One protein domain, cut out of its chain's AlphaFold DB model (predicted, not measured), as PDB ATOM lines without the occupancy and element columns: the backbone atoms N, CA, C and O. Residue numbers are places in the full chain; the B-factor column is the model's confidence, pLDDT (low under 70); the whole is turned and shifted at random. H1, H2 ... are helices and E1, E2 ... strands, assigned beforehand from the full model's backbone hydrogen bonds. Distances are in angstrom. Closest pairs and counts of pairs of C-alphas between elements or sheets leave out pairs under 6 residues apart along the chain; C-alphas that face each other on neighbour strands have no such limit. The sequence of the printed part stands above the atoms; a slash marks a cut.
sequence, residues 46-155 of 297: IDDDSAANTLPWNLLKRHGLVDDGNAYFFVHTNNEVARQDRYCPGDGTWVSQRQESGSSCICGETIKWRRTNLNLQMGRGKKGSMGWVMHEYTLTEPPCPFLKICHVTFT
ATOM      1  N   ILE A  46      84.621 133.816 149.326       92.62
ATOM      2  CA  ILE A  46      85.668 133.381 150.263       92.62
ATOM      3  C   ILE A  46      86.751 132.592 149.527       92.62
ATOM      4  O   ILE A  46      86.429 131.638 148.829       92.62
ATOM      5  N   ASP A  47      88.027 132.904 149.733       93.31
ATOM      6  CA  ASP A  47      89.117 132.033 149.281       93.31
ATOM      7  C   ASP A  47      89.199 130.767 150.160       93.31
ATOM      8  O   ASP A  47      89.545 130.835 151.341       93.31
ATOM      9  N   ASP A  48      88.858 129.601 149.598       94.56
ATOM     10  CA  ASP A  48      89.053 128.291 150.236       94.56
ATOM     11  C   ASP A  48      89.139 127.190 149.168       94.56
ATOM     12  O   ASP A  48      88.128 126.631 148.738       94.56
ATOM     13  N   ASP A  49      90.361 126.818 148.784       93.06
ATOM     14  CA  ASP A  49      90.608 125.803 147.749       93.06
ATOM     15  C   ASP A  49      90.055 124.412 148.115       93.06
ATOM     16  O   ASP A  49      89.830 123.560 147.250       93.06
ATOM     17  N   SER A  50      89.779 124.167 149.402       92.19
ATOM     18  CA  SER A  50      89.177 122.917 149.866       92.19
ATOM     19  C   SER A  50      87.660 122.864 149.664       92.19
ATOM     20  O   SER A  50      87.071 121.788 149.825       92.19
ATOM     21  N   ALA A  51      87.009 123.970 149.280       93.31
ATOM     22  CA  ALA A  51      85.552 124.063 149.167       93.31
ATOM     23  C   ALA A  51      84.951 123.022 148.208       93.31
ATOM     24  O   ALA A  51      83.903 122.449 148.503       93.31
ATOM     25  N   ALA A  52      85.644 122.703 147.110       90.88
ATOM     26  CA  ALA A  52      85.182 121.719 146.125       90.88
ATOM     27  C   ALA A  52      85.149 120.267 146.654       90.88
ATOM     28  O   ALA A  52      84.451 119.426 146.089       90.88
ATOM     29  N   ASN A  53      85.890 119.970 147.729       91.00
ATOM     30  CA  ASN A  53      86.071 118.617 148.278       91.00
ATOM     31  C   ASN A  53      85.729 118.535 149.779       91.00
ATOM     32  O   ASN A  53      86.124 117.590 150.463       91.00
ATOM     33  N   THR A  54      85.021 119.530 150.314       92.69
ATOM     34  CA  THR A  54      84.636 119.585 151.729       92.69
ATOM     35  C   THR A  54      83.126 119.436 151.873       92.69
ATOM     36  O   THR A  54      82.346 119.937 151.063       92.69
ATOM     37  N   LEU A  55      82.698 118.750 152.936       93.75
ATOM     38  CA  LEU A  55      81.282 118.655 153.280       93.75
ATOM     39  C   LEU A  55      80.706 120.054 153.580       93.75
ATOM     40  O   LEU A  55      81.313 120.786 154.367       93.75
ATOM     41  N   PRO A  56      79.519 120.411 153.053       94.12
ATOM     42  CA  PRO A  56      78.946 121.748 153.198       94.12
ATOM     43  C   PRO A  56      78.859 122.234 154.642       94.12
ATOM     44  O   PRO A  56      79.307 123.327 154.950       94.12
ATOM     45  N   TRP A  57      78.346 121.425 155.568       91.94
ATOM     46  CA  TRP A  57      78.210 121.844 156.968       91.94
ATOM     47  C   TRP A  57      79.561 122.086 157.653       91.94
ATOM     48  O   TRP A  57      79.665 122.996 158.471       91.94
ATOM     49  N   ASN A  58      80.605 121.331 157.301       93.50
ATOM     50  CA  ASN A  58      81.956 121.574 157.812       93.50
ATOM     51  C   ASN A  58      82.531 122.868 157.227       93.50
ATOM     52  O   ASN A  58      83.123 123.662 157.958       93.50
ATOM     53  N   LEU A  59      82.313 123.083 155.927       93.38
ATOM     54  CA  LEU A  59      82.753 124.270 155.203       93.38
ATOM     55  C   LEU A  59      82.089 125.538 155.760       93.38
ATOM     56  O   LEU A  59      82.775 126.463 156.185       93.38
ATOM     57  N   LEU A  60      80.757 125.553 155.861       91.81
ATOM     58  CA  LEU A  60      80.004 126.684 156.403       91.81
ATOM     59  C   LEU A  60      80.330 126.919 157.889       91.81
ATOM     60  O   LEU A  60      80.435 128.069 158.307       91.81
ATOM     61  N   LYS A  61      80.547 125.863 158.690       92.25
ATOM     62  CA  LYS A  61      80.966 125.998 160.098       92.25
ATOM     63  C   LYS A  61      82.327 126.670 160.239       92.25
ATOM     64  O   LYS A  61      82.454 127.570 161.065       92.25
ATOM     65  N   ARG A  62      83.320 126.268 159.438       93.06
ATOM     66  CA  ARG A  62      84.667 126.864 159.450       93.06
ATOM     67  C   ARG A  62      84.632 128.366 159.150       93.06
ATOM     68  O   ARG A  62      85.375 129.113 159.772       93.06
ATOM     69  N   HIS A  63      83.746 128.788 158.249       90.81
ATOM     70  CA  HIS A  63      83.610 130.187 157.824       90.81
ATOM     71  C   HIS A  63      82.557 130.987 158.608       90.81
ATOM     72  O   HIS A  63      82.272 132.131 158.272       90.81
ATOM     73  N   GLY A  64      81.960 130.411 159.659       88.25
ATOM     74  CA  GLY A  64      80.972 131.106 160.494       88.25
ATOM     75  C   GLY A  64      79.622 131.379 159.812       88.25
ATOM     76  O   GLY A  64      78.897 132.271 160.251       88.25
ATOM     77  N   LEU A  65      79.283 130.607 158.773       87.19
ATOM     78  CA  LEU A  65      78.093 130.744 157.917       87.19
ATOM     79  C   LEU A  65      77.031 129.657 158.165       87.19
ATOM     80  O   LEU A  65      76.211 129.366 157.296       87.19
ATOM     81  N   VAL A  66      77.045 129.006 159.335       82.56
ATOM     82  CA  VAL A  66      76.164 127.860 159.655       82.56
ATOM     83  C   VAL A  66      74.678 128.177 159.417       82.56
ATOM     84  O   VAL A  66      73.926 127.334 158.915       82.56
ATOM     85  N   ASP A  67      74.270 129.409 159.717       81.31
ATOM     86  CA  ASP A  67      72.874 129.844 159.652       81.31
ATOM     87  C   ASP A  67      72.429 130.271 158.245       81.31
ATOM     88  O   ASP A  67      71.239 130.215 157.928       81.31
ATOM     89  N   ASP A  68      73.364 130.616 157.357       80.38
ATOM     90  CA  ASP A  68      73.040 131.154 156.034       80.38
ATOM     91  C   ASP A  68      72.633 130.066 155.042       80.38
ATOM     92  O   ASP A  68      71.794 130.288 154.168       80.38
ATOM     93  N   GLY A  69      73.202 128.863 155.175       84.56
ATOM     94  CA  GLY A  69      72.909 127.738 154.283       84.56
ATOM     95  C   GLY A  69      73.265 127.984 152.810       84.56
ATOM     96  O   GLY A  69      72.855 127.194 151.964       84.56
ATOM     97  N   ASN A  70      73.996 129.060 152.507       89.94
ATOM     98  CA  ASN A  70      74.502 129.421 151.189       89.94
ATOM     99  C   ASN A  70      75.838 130.164 151.335       89.94
ATOM    100  O   ASN A  70      76.000 130.955 152.267       89.94
ATOM    101  N   ALA A  71      76.793 129.890 150.450       92.44
ATOM    102  CA  ALA A  71      78.098 130.544 150.437       92.44
ATOM    103  C   ALA A  71      78.774 130.425 149.063       92.44
ATOM    104  O   ALA A  71      78.534 129.466 148.326       92.44
ATOM    105  N   TYR A  72      79.642 131.386 148.746       94.69
ATOM    106  CA  TYR A  72      80.398 131.461 147.497       94.69
ATOM    107  C   TYR A  72      81.891 131.396 147.814       94.69
ATOM    108  O   TYR A  72      82.352 132.105 148.710       94.69
ATOM    109  N   PHE A  73      82.629 130.571 147.075       95.38
ATOM    110  CA  PHE A  73      84.048 130.331 147.306       95.38
ATOM    111  C   PHE A  73      84.861 130.483 146.029       95.38
ATOM    112  O   PHE A  73      84.486 129.911 145.008       95.38
ATOM    113  N   PHE A  74      85.988 131.182 146.106       95.44
ATOM    114  CA  PHE A  74      87.056 131.069 145.125       95.44
ATOM    115  C   PHE A  74      87.846 129.793 145.405       95.44
ATOM    116  O   PHE A  74      88.238 129.526 146.543       95.44
ATOM    117  N   VAL A  75      88.038 128.992 144.358       94.62
ATOM    118  CA  VAL A  75      88.788 127.738 144.413       94.62
ATOM    119  C   VAL A  75      89.819 127.744 143.303       94.62
ATOM    120  O   VAL A  75      89.465 127.698 142.122       94.62
ATOM    121  N   HIS A  76      91.086 127.743 143.687       92.25
ATOM    122  CA  HIS A  76      92.191 127.561 142.768       92.25
ATOM    123  C   HIS A  76      92.362 126.070 142.485       92.25
ATOM    124  O   HIS A  76      92.223 125.214 143.364       92.25
ATOM    125  N   THR A  77      92.645 125.730 141.235       82.19
ATOM    126  CA  THR A  77      92.928 124.355 140.844       82.19
ATOM    127  C   THR A  77      94.169 124.286 139.979       82.19
ATOM    128  O   THR A  77      94.392 125.086 139.081       82.19
ATOM    129  N   ASN A  78      94.993 123.291 140.276       69.38
ATOM    130  CA  ASN A  78      96.155 122.923 139.483       69.38
ATOM    131  C   ASN A  78      95.830 121.847 138.437       69.38
ATOM    132  O   ASN A  78      96.727 121.399 137.733       69.38
ATOM    133  N   ASN A  79      94.579 121.378 138.376       58.38
ATOM    134  CA  ASN A  79      94.162 120.313 137.478       58.38
ATOM    135  C   ASN A  79      93.367 120.906 136.321       58.38
ATOM    136  O   ASN A  79      92.234 121.348 136.499       58.38
ATOM    137  N   GLU A  80      93.934 120.809 135.123       54.59
ATOM    138  CA  GLU A  80      93.270 121.160 133.863       54.59
ATOM    139  C   GLU A  80      91.998 120.329 133.623       54.59
ATOM    140  O   GLU A  80      91.087 120.752 132.912       54.59
ATOM    141  N   VAL A  81      91.892 119.162 134.272       51.91
ATOM    142  CA  VAL A  81      90.733 118.275 134.178       51.91
ATOM    143  C   VAL A  81      90.057 118.140 135.541       51.91
ATOM    144  O   VAL A  81      90.514 117.428 136.441       51.91
ATOM    145  N   ALA A  82      88.913 118.803 135.689       53.56
ATOM    146  CA  ALA A  82      88.014 118.589 136.812       53.56
ATOM    147  C   ALA A  82      87.575 117.113 136.858       53.56
ATOM    148  O   ALA A  82      86.910 116.626 135.944       53.56
ATOM    149  N   ARG A  83      87.911 116.391 137.936       59.84
ATOM    150  CA  ARG A  83      87.325 115.064 138.187       59.84
ATOM    151  C   ARG A  83      85.800 115.197 138.247       59.84
ATOM    152  O   ARG A  83      85.295 116.067 138.956       59.84
ATOM    153  N   GLN A  84      85.097 114.338 137.507       63.41
ATOM    154  CA  GLN A  84      83.635 114.373 137.369       63.41
ATOM    155  C   GLN A  84      82.913 114.165 138.709       63.41
ATOM    156  O   GLN A  84      81.913 114.831 138.971       63.41
ATOM    157  N   ASP A  85      83.459 113.306 139.567       70.12
ATOM    158  CA  ASP A  85      82.998 113.118 140.938       70.12
ATOM    159  C   ASP A  85      84.083 113.561 141.921       70.12
ATOM    160  O   ASP A  85      85.275 113.278 141.732       70.12
ATOM    161  N   ARG A  86      83.670 114.250 142.990       84.00
ATOM    162  CA  ARG A  86      84.585 114.752 144.025       84.00
ATOM    163  C   ARG A  86      84.297 114.115 145.364       84.00
ATOM    164  O   ARG A  86      83.225 114.302 145.937       84.00
ATOM    165  N   TYR A  87      85.274 113.371 145.861       88.06
ATOM    166  CA  TYR A  87      85.191 112.758 147.175       88.06
ATOM    167  C   TYR A  87      85.409 113.804 148.270       88.06
ATOM    168  O   TYR A  87      86.352 114.591 148.216       88.06
ATOM    169  N   CYS A  88      84.541 113.770 149.273       88.62
ATOM    170  CA  CYS A  88      84.640 114.539 150.499       88.62
ATOM    171  C   CYS A  88      84.959 113.593 151.664       88.62
ATOM    172  O   CYS A  88      84.304 112.551 151.797       88.62
ATOM    173  N   PRO A  89      85.883 113.964 152.567       86.12
ATOM    174  CA  PRO A  89      86.079 113.236 153.814       86.12
ATOM    175  C   PRO A  89      84.754 113.052 154.566       86.12
ATOM    176  O   PRO A  89      83.978 113.999 154.697       86.12
ATOM    177  N   GLY A  90      84.506 111.841 155.072       83.81
ATOM    178  CA  GLY A  90      83.246 111.489 155.737       83.81
ATOM    179  C   GLY A  90      82.208 110.824 154.829       83.81
ATOM    180  O   GLY A  90      81.017 110.956 155.093       83.81
ATOM    181  N   ASP A  91      82.645 110.105 153.792       86.75
ATOM    182  CA  ASP A  91      81.806 109.337 152.849       86.75
ATOM    183  C   ASP A  91      80.863 110.182 151.981       86.75
ATOM    184  O   ASP A  91      79.844 109.677 151.499       86.75
ATOM    185  N   GLY A  92      81.180 111.463 151.797       91.19
ATOM    186  CA  GLY A  92      80.448 112.335 150.887       91.19
ATOM    187  C   GLY A  92      81.035 112.285 149.486       91.19
ATOM    188  O   GLY A  92      82.250 112.256 149.323       91.19
ATOM    189  N   THR A  93      80.184 112.347 148.471       92.62
ATOM    190  CA  THR A  93      80.614 112.535 147.084       92.62
ATOM    191  C   THR A  93      79.752 113.607 146.439       92.62
ATOM    192  O   THR A  93      78.522 113.519 146.463       92.62
ATOM    193  N   TRP A  94      80.394 114.615 145.854       93.62
ATOM    194  CA  TRP A  94      79.738 115.508 144.910       93.62
ATOM    195  C   TRP A  94      79.617 114.798 143.573       93.62
ATOM    196  O   TRP A  94      80.630 114.479 142.952       93.62
ATOM    197  N   VAL A  95      78.379 114.556 143.158       92.06
ATOM    198  CA  VAL A  95      78.057 113.862 141.913       92.06
ATOM    199  C   VAL A  95      77.586 114.881 140.889       92.06
ATOM    200  O   VAL A  95      76.579 115.570 141.111       92.06
ATOM    201  N   SER A  96      78.291 114.949 139.762       92.81
ATOM    202  CA  SER A  96      77.933 115.833 138.650       92.81
ATOM    203  C   SER A  96      76.546 115.512 138.095       92.81
ATOM    204  O   SER A  96      76.149 114.354 137.967       92.81
ATOM    205  N   GLN A  97      75.790 116.560 137.788       90.75
ATOM    206  CA  GLN A  97      74.446 116.503 137.228       90.75
ATOM    207  C   GLN A  97      74.468 117.116 135.822       90.75
ATOM    208  O   GLN A  97      75.191 116.653 134.943       90.75
ATOM    209  N   ARG A  98      73.672 118.165 135.601       91.25
ATOM    210  CA  ARG A  98      73.621 118.925 134.357       91.25
ATOM    211  C   ARG A  98      74.735 119.972 134.314       91.25
ATOM    212  O   ARG A  98      75.069 120.567 135.337       91.25
ATOM    213  N   GLN A  99      75.248 120.218 133.114       93.69
ATOM    214  CA  GLN A  99      76.057 121.389 132.803       93.69
ATOM    215  C   GLN A  99      75.233 122.401 132.019       93.69
ATOM    216  O   GLN A  99      74.382 122.041 131.200       93.69
ATOM    217  N   GLU A 100      75.496 123.664 132.292       94.94
ATOM    218  CA  GLU A 100      74.926 124.803 131.595       94.94
ATOM    219  C   GLU A 100      76.065 125.717 131.170       94.94
ATOM    220  O   GLU A 100      77.128 125.718 131.788       94.94
ATOM    221  N   SER A 101      75.857 126.457 130.094       95.25
ATOM    222  CA  SER A 101      76.844 127.390 129.572       95.25
ATOM    223  C   SER A 101      76.153 128.697 129.246       95.25
ATOM    224  O   SER A 101      74.983 128.692 128.857       95.25
ATOM    225  N   GLY A 102      76.895 129.785 129.363       94.25
ATOM    226  CA  GLY A 102      76.451 131.113 128.975       94.25
ATOM    227  C   GLY A 102      77.578 131.900 128.330       94.25
ATOM    228  O   GLY A 102      78.717 131.432 128.219       94.25
ATOM    229  N   SER A 103      77.229 133.084 127.848       94.00
ATOM    230  CA  SER A 103      78.159 133.996 127.198       94.00
ATOM    231  C   SER A 103      77.740 135.430 127.460       94.00
ATOM    232  O   SER A 103      76.571 135.755 127.256       94.00
ATOM    233  N   SER A 104      78.702 136.271 127.813       88.88
ATOM    234  CA  SER A 104      78.507 137.691 128.084       88.88
ATOM    235  C   SER A 104      79.541 138.523 127.327       88.88
ATOM    236  O   SER A 104      80.684 138.100 127.156       88.88
ATOM    237  N   CYS A 105      79.138 139.696 126.841       88.19
ATOM    238  CA  CYS A 105      80.028 140.634 126.155       88.19
ATOM    239  C   CYS A 105      80.439 141.737 127.133       88.19
ATOM    240  O   CYS A 105      79.631 142.610 127.439       88.19
ATOM    241  N   ILE A 106      81.687 141.712 127.599       84.75
ATOM    242  CA  ILE A 106      82.200 142.605 128.642       84.75
ATOM    243  C   ILE A 106      83.316 143.450 128.031       84.75
ATOM    244  O   ILE A 106      84.321 142.920 127.568       84.75
ATOM    245  N   CYS A 107      83.135 144.773 127.989       81.44
ATOM    246  CA  CYS A 107      84.108 145.715 127.409       81.44
ATOM    247  C   CYS A 107      84.547 145.381 125.965       81.44
ATOM    248  O   CYS A 107      85.671 145.676 125.570       81.44
ATOM    249  N   GLY A 108      83.666 144.766 125.168       84.94
ATOM    250  CA  GLY A 108      83.962 144.346 123.791       84.94
ATOM    251  C   GLY A 108      84.607 142.960 123.664       84.94
ATOM    252  O   GLY A 108      84.748 142.467 122.547       84.94
ATOM    253  N   GLU A 109      84.933 142.302 124.776       89.25
ATOM    254  CA  GLU A 109      85.388 140.912 124.814       89.25
ATOM    255  C   GLU A 109      84.195 139.967 125.011       89.25
ATOM    256  O   GLU A 109      83.325 140.213 125.847       89.25
ATOM    257  N   THR A 110      84.134 138.876 124.246       92.31
ATOM    258  CA  THR A 110      83.136 137.820 124.474       92.31
ATOM    259  C   THR A 110      83.689 136.810 125.465       92.31
ATOM    260  O   THR A 110      84.602 136.058 125.136       92.31
ATOM    261  N   ILE A 111      83.093 136.760 126.651       94.19
ATOM    262  CA  ILE A 111      83.428 135.809 127.704       94.19
ATOM    263  C   ILE A 111      82.405 134.683 127.687       94.19
ATOM    264  O   ILE A 111      81.207 134.927 127.829       94.19
ATOM    265  N   LYS A 112      82.858 133.436 127.547       95.81
ATOM    266  CA  LYS A 112      81.997 132.259 127.718       95.81
ATOM    267  C   LYS A 112      82.310 131.554 129.018       95.81
ATOM    268  O   LYS A 112      83.472 131.405 129.397       95.81
ATOM    269  N   TRP A 113      81.268 131.059 129.664       95.50
ATOM    270  CA  TRP A 113      81.371 130.365 130.934       95.50
ATOM    271  C   TRP A 113      80.570 129.068 130.932       95.50
ATOM    272  O   TRP A 113      79.651 128.855 130.137       95.50
ATOM    273  N   ARG A 114      80.929 128.187 131.864       95.19
ATOM    274  CA  ARG A 114      80.241 126.930 132.151       95.19
ATOM    275  C   ARG A 114      79.898 126.855 133.631       95.19
ATOM    276  O   ARG A 114      80.765 127.073 134.472       95.19
ATOM    277  N   ARG A 115      78.660 126.463 133.924       95.81
ATOM    278  CA  ARG A 115      78.165 126.074 135.242       95.81
ATOM    279  C   ARG A 115      77.977 124.562 135.309       95.81
ATOM    280  O   ARG A 115      77.137 124.003 134.605       95.81
ATOM    281  N   THR A 116      78.722 123.886 136.176       94.88
ATOM    282  CA  THR A 116      78.491 122.468 136.492       94.88
ATOM    283  C   THR A 116      77.660 122.356 137.762       94.88
ATOM    284  O   THR A 116      78.078 122.836 138.814       94.88
ATOM    285  N   ASN A 117      76.499 121.704 137.679       95.25
ATOM    286  CA  ASN A 117      75.644 121.462 138.837       95.25
ATOM    287  C   ASN A 117      76.024 120.132 139.486       95.25
ATOM    288  O   ASN A 117      76.038 119.099 138.819       95.25
ATOM    289  N   LEU A 118      76.279 120.133 140.790       94.88
ATOM    290  CA  LEU A 118      76.592 118.938 141.568       94.88
ATOM    291  C   LEU A 118      75.612 118.783 142.721       94.88
ATOM    292  O   LEU A 118      75.199 119.764 143.337       94.88
ATOM    293  N   ASN A 119      75.271 117.540 143.052       94.56
ATOM    294  CA  ASN A 119      74.547 117.230 144.281       94.56
ATOM    295  C   ASN A 119      75.412 116.394 145.223       94.56
ATOM    296  O   ASN A 119      76.208 115.565 144.786       94.56
ATOM    297  N   LEU A 120      75.262 116.624 146.526       94.31
ATOM    298  CA  LEU A 120      75.958 115.825 147.528       94.31
ATOM    299  C   LEU A 120      75.191 114.528 147.788       94.31
ATOM    300  O   LEU A 120      73.993 114.558 148.102       94.31
ATOM    301  N   GLN A 121      75.901 113.407 147.732       92.69
ATOM    302  CA  GLN A 121      75.413 112.080 148.107       92.69
ATOM    303  C   GLN A 121      76.315 111.476 149.185       92.69
ATOM    304  O   GLN A 121      77.490 111.820 149.264       92.69
ATOM    305  N   MET A 122      75.771 110.581 150.015       90.88
ATOM    306  CA  MET A 122      76.515 109.934 151.108       90.88
ATOM    307  C   MET A 122      76.534 108.410 150.948       90.88
ATOM    308  O   MET A 122      75.504 107.796 150.666       90.88
ATOM    309  N   GLY A 123      77.685 107.786 151.202       76.94
ATOM    310  CA  GLY A 123      77.931 106.353 150.980       76.94
ATOM    311  C   GLY A 123      77.309 105.375 151.991       76.94
ATOM    312  O   GLY A 123      77.336 104.167 151.772       76.94
ATOM    313  N   ARG A 124      76.699 105.845 153.086       70.31
ATOM    314  CA  ARG A 124      76.230 105.001 154.212       70.31
ATOM    315  C   ARG A 124      74.858 104.342 153.989       70.31
ATOM    316  O   ARG A 124      73.963 104.466 154.819       70.31
ATOM    317  N   GLY A 125      74.624 103.746 152.818       67.12
ATOM    318  CA  GLY A 125      73.315 103.176 152.443       67.12
ATOM    319  C   GLY A 125      72.220 104.220 152.152       67.12
ATOM    320  O   GLY A 125      71.105 103.878 151.750       67.12
ATOM    321  N   LYS A 126      72.538 105.513 152.284       68.19
ATOM    322  CA  LYS A 126      71.669 106.646 151.952       68.19
ATOM    323  C   LYS A 126      71.805 106.991 150.467       68.19
ATOM    324  O   LYS A 126      72.379 108.007 150.099       68.19
ATOM    325  N   LYS A 127      71.246 106.149 149.593       77.25
ATOM    326  CA  LYS A 127      71.203 106.448 148.151       77.25
ATOM    327  C   LYS A 127      70.306 107.666 147.898       77.25
ATOM    328  O   LYS A 127      69.116 107.631 148.235       77.25
ATOM    329  N   GLY A 128      70.872 108.717 147.305       83.19
ATOM    330  CA  GLY A 128      70.171 109.939 146.907       83.19
ATOM    331  C   GLY A 128      70.765 111.222 147.494       83.19
ATOM    332  O   GLY A 128      71.648 111.189 148.344       83.19
ATOM    333  N   SER A 129      70.254 112.362 147.025       87.94
ATOM    334  CA  SER A 129      70.737 113.687 147.428       87.94
ATOM    335  C   SER A 129      70.470 113.998 148.906       87.94
ATOM    336  O   SER A 129      69.374 113.748 149.427       87.94
ATOM    337  N   MET A 130      71.466 114.623 149.538       90.44
ATOM    338  CA  MET A 130      71.425 115.201 150.887       90.44
ATOM    339  C   MET A 130      70.817 116.614 150.930       90.44
ATOM    340  O   MET A 130      70.874 117.280 151.963       90.44
ATOM    341  N   GLY A 131      70.267 117.106 149.817       93.06
ATOM    342  CA  GLY A 131      69.699 118.454 149.704       93.06
ATOM    343  C   GLY A 131      70.708 119.587 149.641       93.06
ATOM    344  O   GLY A 131      70.326 120.753 149.697       93.06
ATOM    345  N   TRP A 132      71.978 119.245 149.476       95.12
ATOM    346  CA  TRP A 132      73.048 120.182 149.187       95.12
ATOM    347  C   TRP A 132      73.384 120.156 147.703       95.12
ATOM    348  O   TRP A 132      73.504 119.080 147.103       95.12
ATOM    349  N   VAL A 133      73.528 121.350 147.137       95.56
ATOM    350  CA  VAL A 133      73.905 121.588 145.747       95.56
ATOM    351  C   VAL A 133      75.147 122.466 145.720       95.56
ATOM    352  O   VAL A 133      75.287 123.373 146.540       95.56
ATOM    353  N   MET A 134      76.044 122.174 144.784       96.38
ATOM    354  CA  MET A 134      77.163 123.035 144.432       96.38
ATOM    355  C   MET A 134      77.037 123.407 142.959       96.38
ATOM    356  O   MET A 134      76.836 122.531 142.121       96.38
ATOM    357  N   HIS A 135      77.153 124.690 142.647       96.62
ATOM    358  CA  HIS A 135      77.343 125.170 141.285       96.62
ATOM    359  C   HIS A 135      78.793 125.606 141.125       96.62
ATOM    360  O   HIS A 135      79.286 126.420 141.904       96.62
ATOM    361  N   GLU A 136      79.476 125.049 140.133       95.62
ATOM    362  CA  GLU A 136      80.846 125.424 139.797       95.62
ATOM    363  C   GLU A 136      80.877 126.234 138.517       95.62
ATOM    364  O   GLU A 136      80.460 125.729 137.478       95.62
ATOM    365  N   TYR A 137      81.407 127.447 138.601       95.38
ATOM    366  CA  TYR A 137      81.510 128.389 137.495       95.38
ATOM    367  C   TYR A 137      82.958 128.485 137.031       95.38
ATOM    368  O   TYR A 137      83.843 128.802 137.828       95.38
ATOM    369  N   THR A 138      83.187 128.215 135.751       93.94
ATOM    370  CA  THR A 138      84.503 128.266 135.095       93.94
ATOM    371  C   THR A 138      84.402 129.045 133.793       93.94
ATOM    372  O   THR A 138      83.411 128.876 133.075       93.94
ATOM    373  N   LEU A 139      85.434 129.812 133.437       93.00
ATOM    374  CA  LEU A 139      85.536 130.376 132.092       93.00
ATOM    375  C   LEU A 139      85.939 129.299 131.084       93.00
ATOM    376  O   LEU A 139      86.813 128.472 131.347       93.00
ATOM    377  N   THR A 140      85.279 129.310 129.933       91.50
ATOM    378  CA  THR A 140      85.602 128.444 128.795       91.50
ATOM    379  C   THR A 140      86.258 129.213 127.660       91.50
ATOM    380  O   THR A 140      87.033 128.618 126.924       91.50
ATOM    381  N   GLU A 141      85.954 130.504 127.510       90.12
ATOM    382  CA  GLU A 141      86.604 131.394 126.542       90.12
ATOM    383  C   GLU A 141      86.785 132.784 127.191       90.12
ATOM    384  O   GLU A 141      85.769 133.374 127.570       90.12
ATOM    385  N   PRO A 142      88.032 133.276 127.359       85.00
ATOM    386  CA  PRO A 142      89.271 132.504 127.225       85.00
ATOM    387  C   PRO A 142      89.311 131.331 128.234       85.00
ATOM    388  O   PRO A 142      88.732 131.430 129.321       85.00
ATOM    389  N   PRO A 143      89.937 130.184 127.899       83.00
ATOM    390  CA  PRO A 143      90.053 129.071 128.837       83.00
ATOM    391  C   PRO A 143      90.896 129.466 130.054       83.00
ATOM    392  O   PRO A 143      92.097 129.701 129.943       83.00
ATOM    393  N   CYS A 144      90.285 129.492 131.238       81.19
ATOM    394  CA  CYS A 144      90.990 129.746 132.496       81.19
ATOM    395  C   CYS A 144      90.658 128.633 133.497       81.19
ATOM    396  O   CYS A 144      89.773 128.802 134.338       81.19
ATOM    397  N   PRO A 145      91.324 127.464 133.416       77.94
ATOM    398  CA  PRO A 145      90.979 126.327 134.260       77.94
ATOM    399  C   PRO A 145      91.414 126.515 135.715       77.94
ATOM    400  O   PRO A 145      90.906 125.806 136.571       77.94
ATOM    401  N   PHE A 146      92.331 127.443 136.007       86.75
ATOM    402  CA  PHE A 146      93.028 127.521 137.295       86.75
ATOM    403  C   PHE A 146      92.230 128.164 138.433       86.75
ATOM    404  O   PHE A 146      92.617 128.023 139.590       86.75
ATOM    405  N   LEU A 147      91.127 128.855 138.140       92.69
ATOM    406  CA  LEU A 147      90.268 129.474 139.144       92.69
ATOM    407  C   LEU A 147      88.801 129.262 138.775       92.69
ATOM    408  O   LEU A 147      88.394 129.394 137.623       92.69
ATOM    409  N   LYS A 148      87.996 128.955 139.787       94.06
ATOM    410  CA  LYS A 148      86.548 128.809 139.664       94.06
ATOM    411  C   LYS A 148      85.837 129.385 140.876       94.06
ATOM    412  O   LYS A 148      86.424 129.493 141.955       94.06
ATOM    413  N   ILE A 149      84.547 129.666 140.712       95.88
ATOM    414  CA  ILE A 149      83.654 129.926 141.843       95.88
ATOM    415  C   ILE A 149      82.848 128.667 142.153       95.88
ATOM    416  O   ILE A 149      82.184 128.116 141.279       95.88
ATOM    417  N   CYS A 150      82.867 128.236 143.412       96.12
ATOM    418  CA  CYS A 150      81.965 127.229 143.955       96.12
ATOM    419  C   CYS A 150      80.870 127.922 144.776       96.12
ATOM    420  O   CYS A 150      81.139 128.475 145.838       96.12
ATOM    421  N   HIS A 151      79.624 127.859 144.317       96.12
ATOM    422  CA  HIS A 151      78.454 128.298 145.074       96.12
ATOM    423  C   HIS A 151      77.792 127.085 145.734       96.12
ATOM    424  O   HIS A 151      77.229 126.234 145.050       96.12
ATOM    425  N   VAL A 152      77.869 126.992 147.062       95.38
ATOM    426  CA  VAL A 152      77.331 125.877 147.854       95.38
ATOM    427  C   VAL A 152      76.056 126.321 148.551       95.38
ATOM    428  O   VAL A 152      76.101 127.247 149.355       95.38
ATOM    429  N   THR A 153      74.944 125.630 148.296       94.50
ATOM    430  CA  THR A 153      73.629 125.989 148.842       94.50
ATOM    431  C   THR A 153      72.825 124.774 149.290       94.50
ATOM    432  O   THR A 153      72.769 123.737 148.621       94.50
ATOM    433  N   PHE A 154      72.159 124.913 150.434       94.06
ATOM    434  CA  PHE A 154      71.161 123.970 150.908       94.06
ATOM    435  C   PHE A 154      69.810 124.280 150.263       94.06
ATOM    436  O   PHE A 154      69.171 125.283 150.576       94.06
ATOM    437  N   THR A 155      69.349 123.400 149.381       90.69
ATOM    438  CA  THR A 155      68.085 123.578 148.655       90.69
ATOM    439  C   THR A 155      66.877 123.070 149.432       90.69
ATOM    440  O   THR A 155      65.744 123.383 149.087       90.69
TER     441      THR A 155
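What this domain is: This is residues 46 to 155 of the 297 residues of the protein "NAC domain-containing protein" of Setaria italica (UniProt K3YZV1). Picture one twisted sheet of six strands, curled like part of a barrel and left open between its edge strands E1 and E2, with the short helix H1 packed on it near E6, E1 and E5. The long hairpin of E3 and E4 runs along the longest axis, and residues 46 to 55, ahead of H1, pass from beside E1 across the opening toward E2. The printed part has 110 residues, with one named helix and six named strands in the order H1 E1 E2 E3 E4 E5 E6; across the sheet the order is E1 E6 E5 E4 E3 E2, antiparallel throughout. The class is mostly strand, and the whole is compact, with a radius of gyration of the C-alphas of 14.5 A, yet elongated, with spans of 49 by 28 by 26 A.

How they stand to each other: Start with the hairpin of E3, residues 92 to 106, and E4, residues 109 to 122, where N 102 and O 113 are 3.0 A apart, within hydrogen-bond range. Beyond E3 look for the edge strand E2, residues 85 to 88, with N 94 and O 86 at 2.8 A. On the other side of E4 comes E5, residues 129 to 141, with N 116 and O 136 at 2.8 A. Next is E6, residues 144 to 154, with N 151 and O 135 at 2.8 A from E5. E2 E3 E4 E5 E6 form a meander, each strand the antiparallel neighbour of the one before. The other edge strand is E1, residues 70 to 76; N 73 and O 150 of E6 are 2.9 A apart, and residues 46 to 47 pair in parallel with residues 73 to 74. E1 and E2 are apart. From edge to edge the strands' lines turn by 74 degrees and the way across turns by 115 degrees. H1, residues 56 to 62, is on the sheet; its closest C-alphas to E6 are those of Pro 56 and Val 152, 6.9 A apart. In H1 every O i to N i+4 pair is within hydrogen-bond range.

Where its parts are: Find C-alpha 56 at (78.946, 121.748, 153.198), where H1 begins; it runs 9.9 A. E1 measures 19.7 A and E2 9.8 A. E3 covers 37.6 A and bends by 65 degrees at residue 98. From C-alpha 109 at (85.388, 140.912, 124.814), E4 runs 41.6 A. E5, 31.6 A long, bends by 69 degrees at residue 132. E6, 27.7 A long, bends by 60 degrees at residue 147 and ends at C-alpha 154, (71.161, 123.970, 150.908).

The domain as a whole: Look to Gly 108 and Gly 125 for the two C-alphas farthest apart, 51.3 A. The printed part has no cut, and no link is long. Mean pLDDT of the printed part is 88.1; residues 78 to 84 and 125 to 126 are under 70.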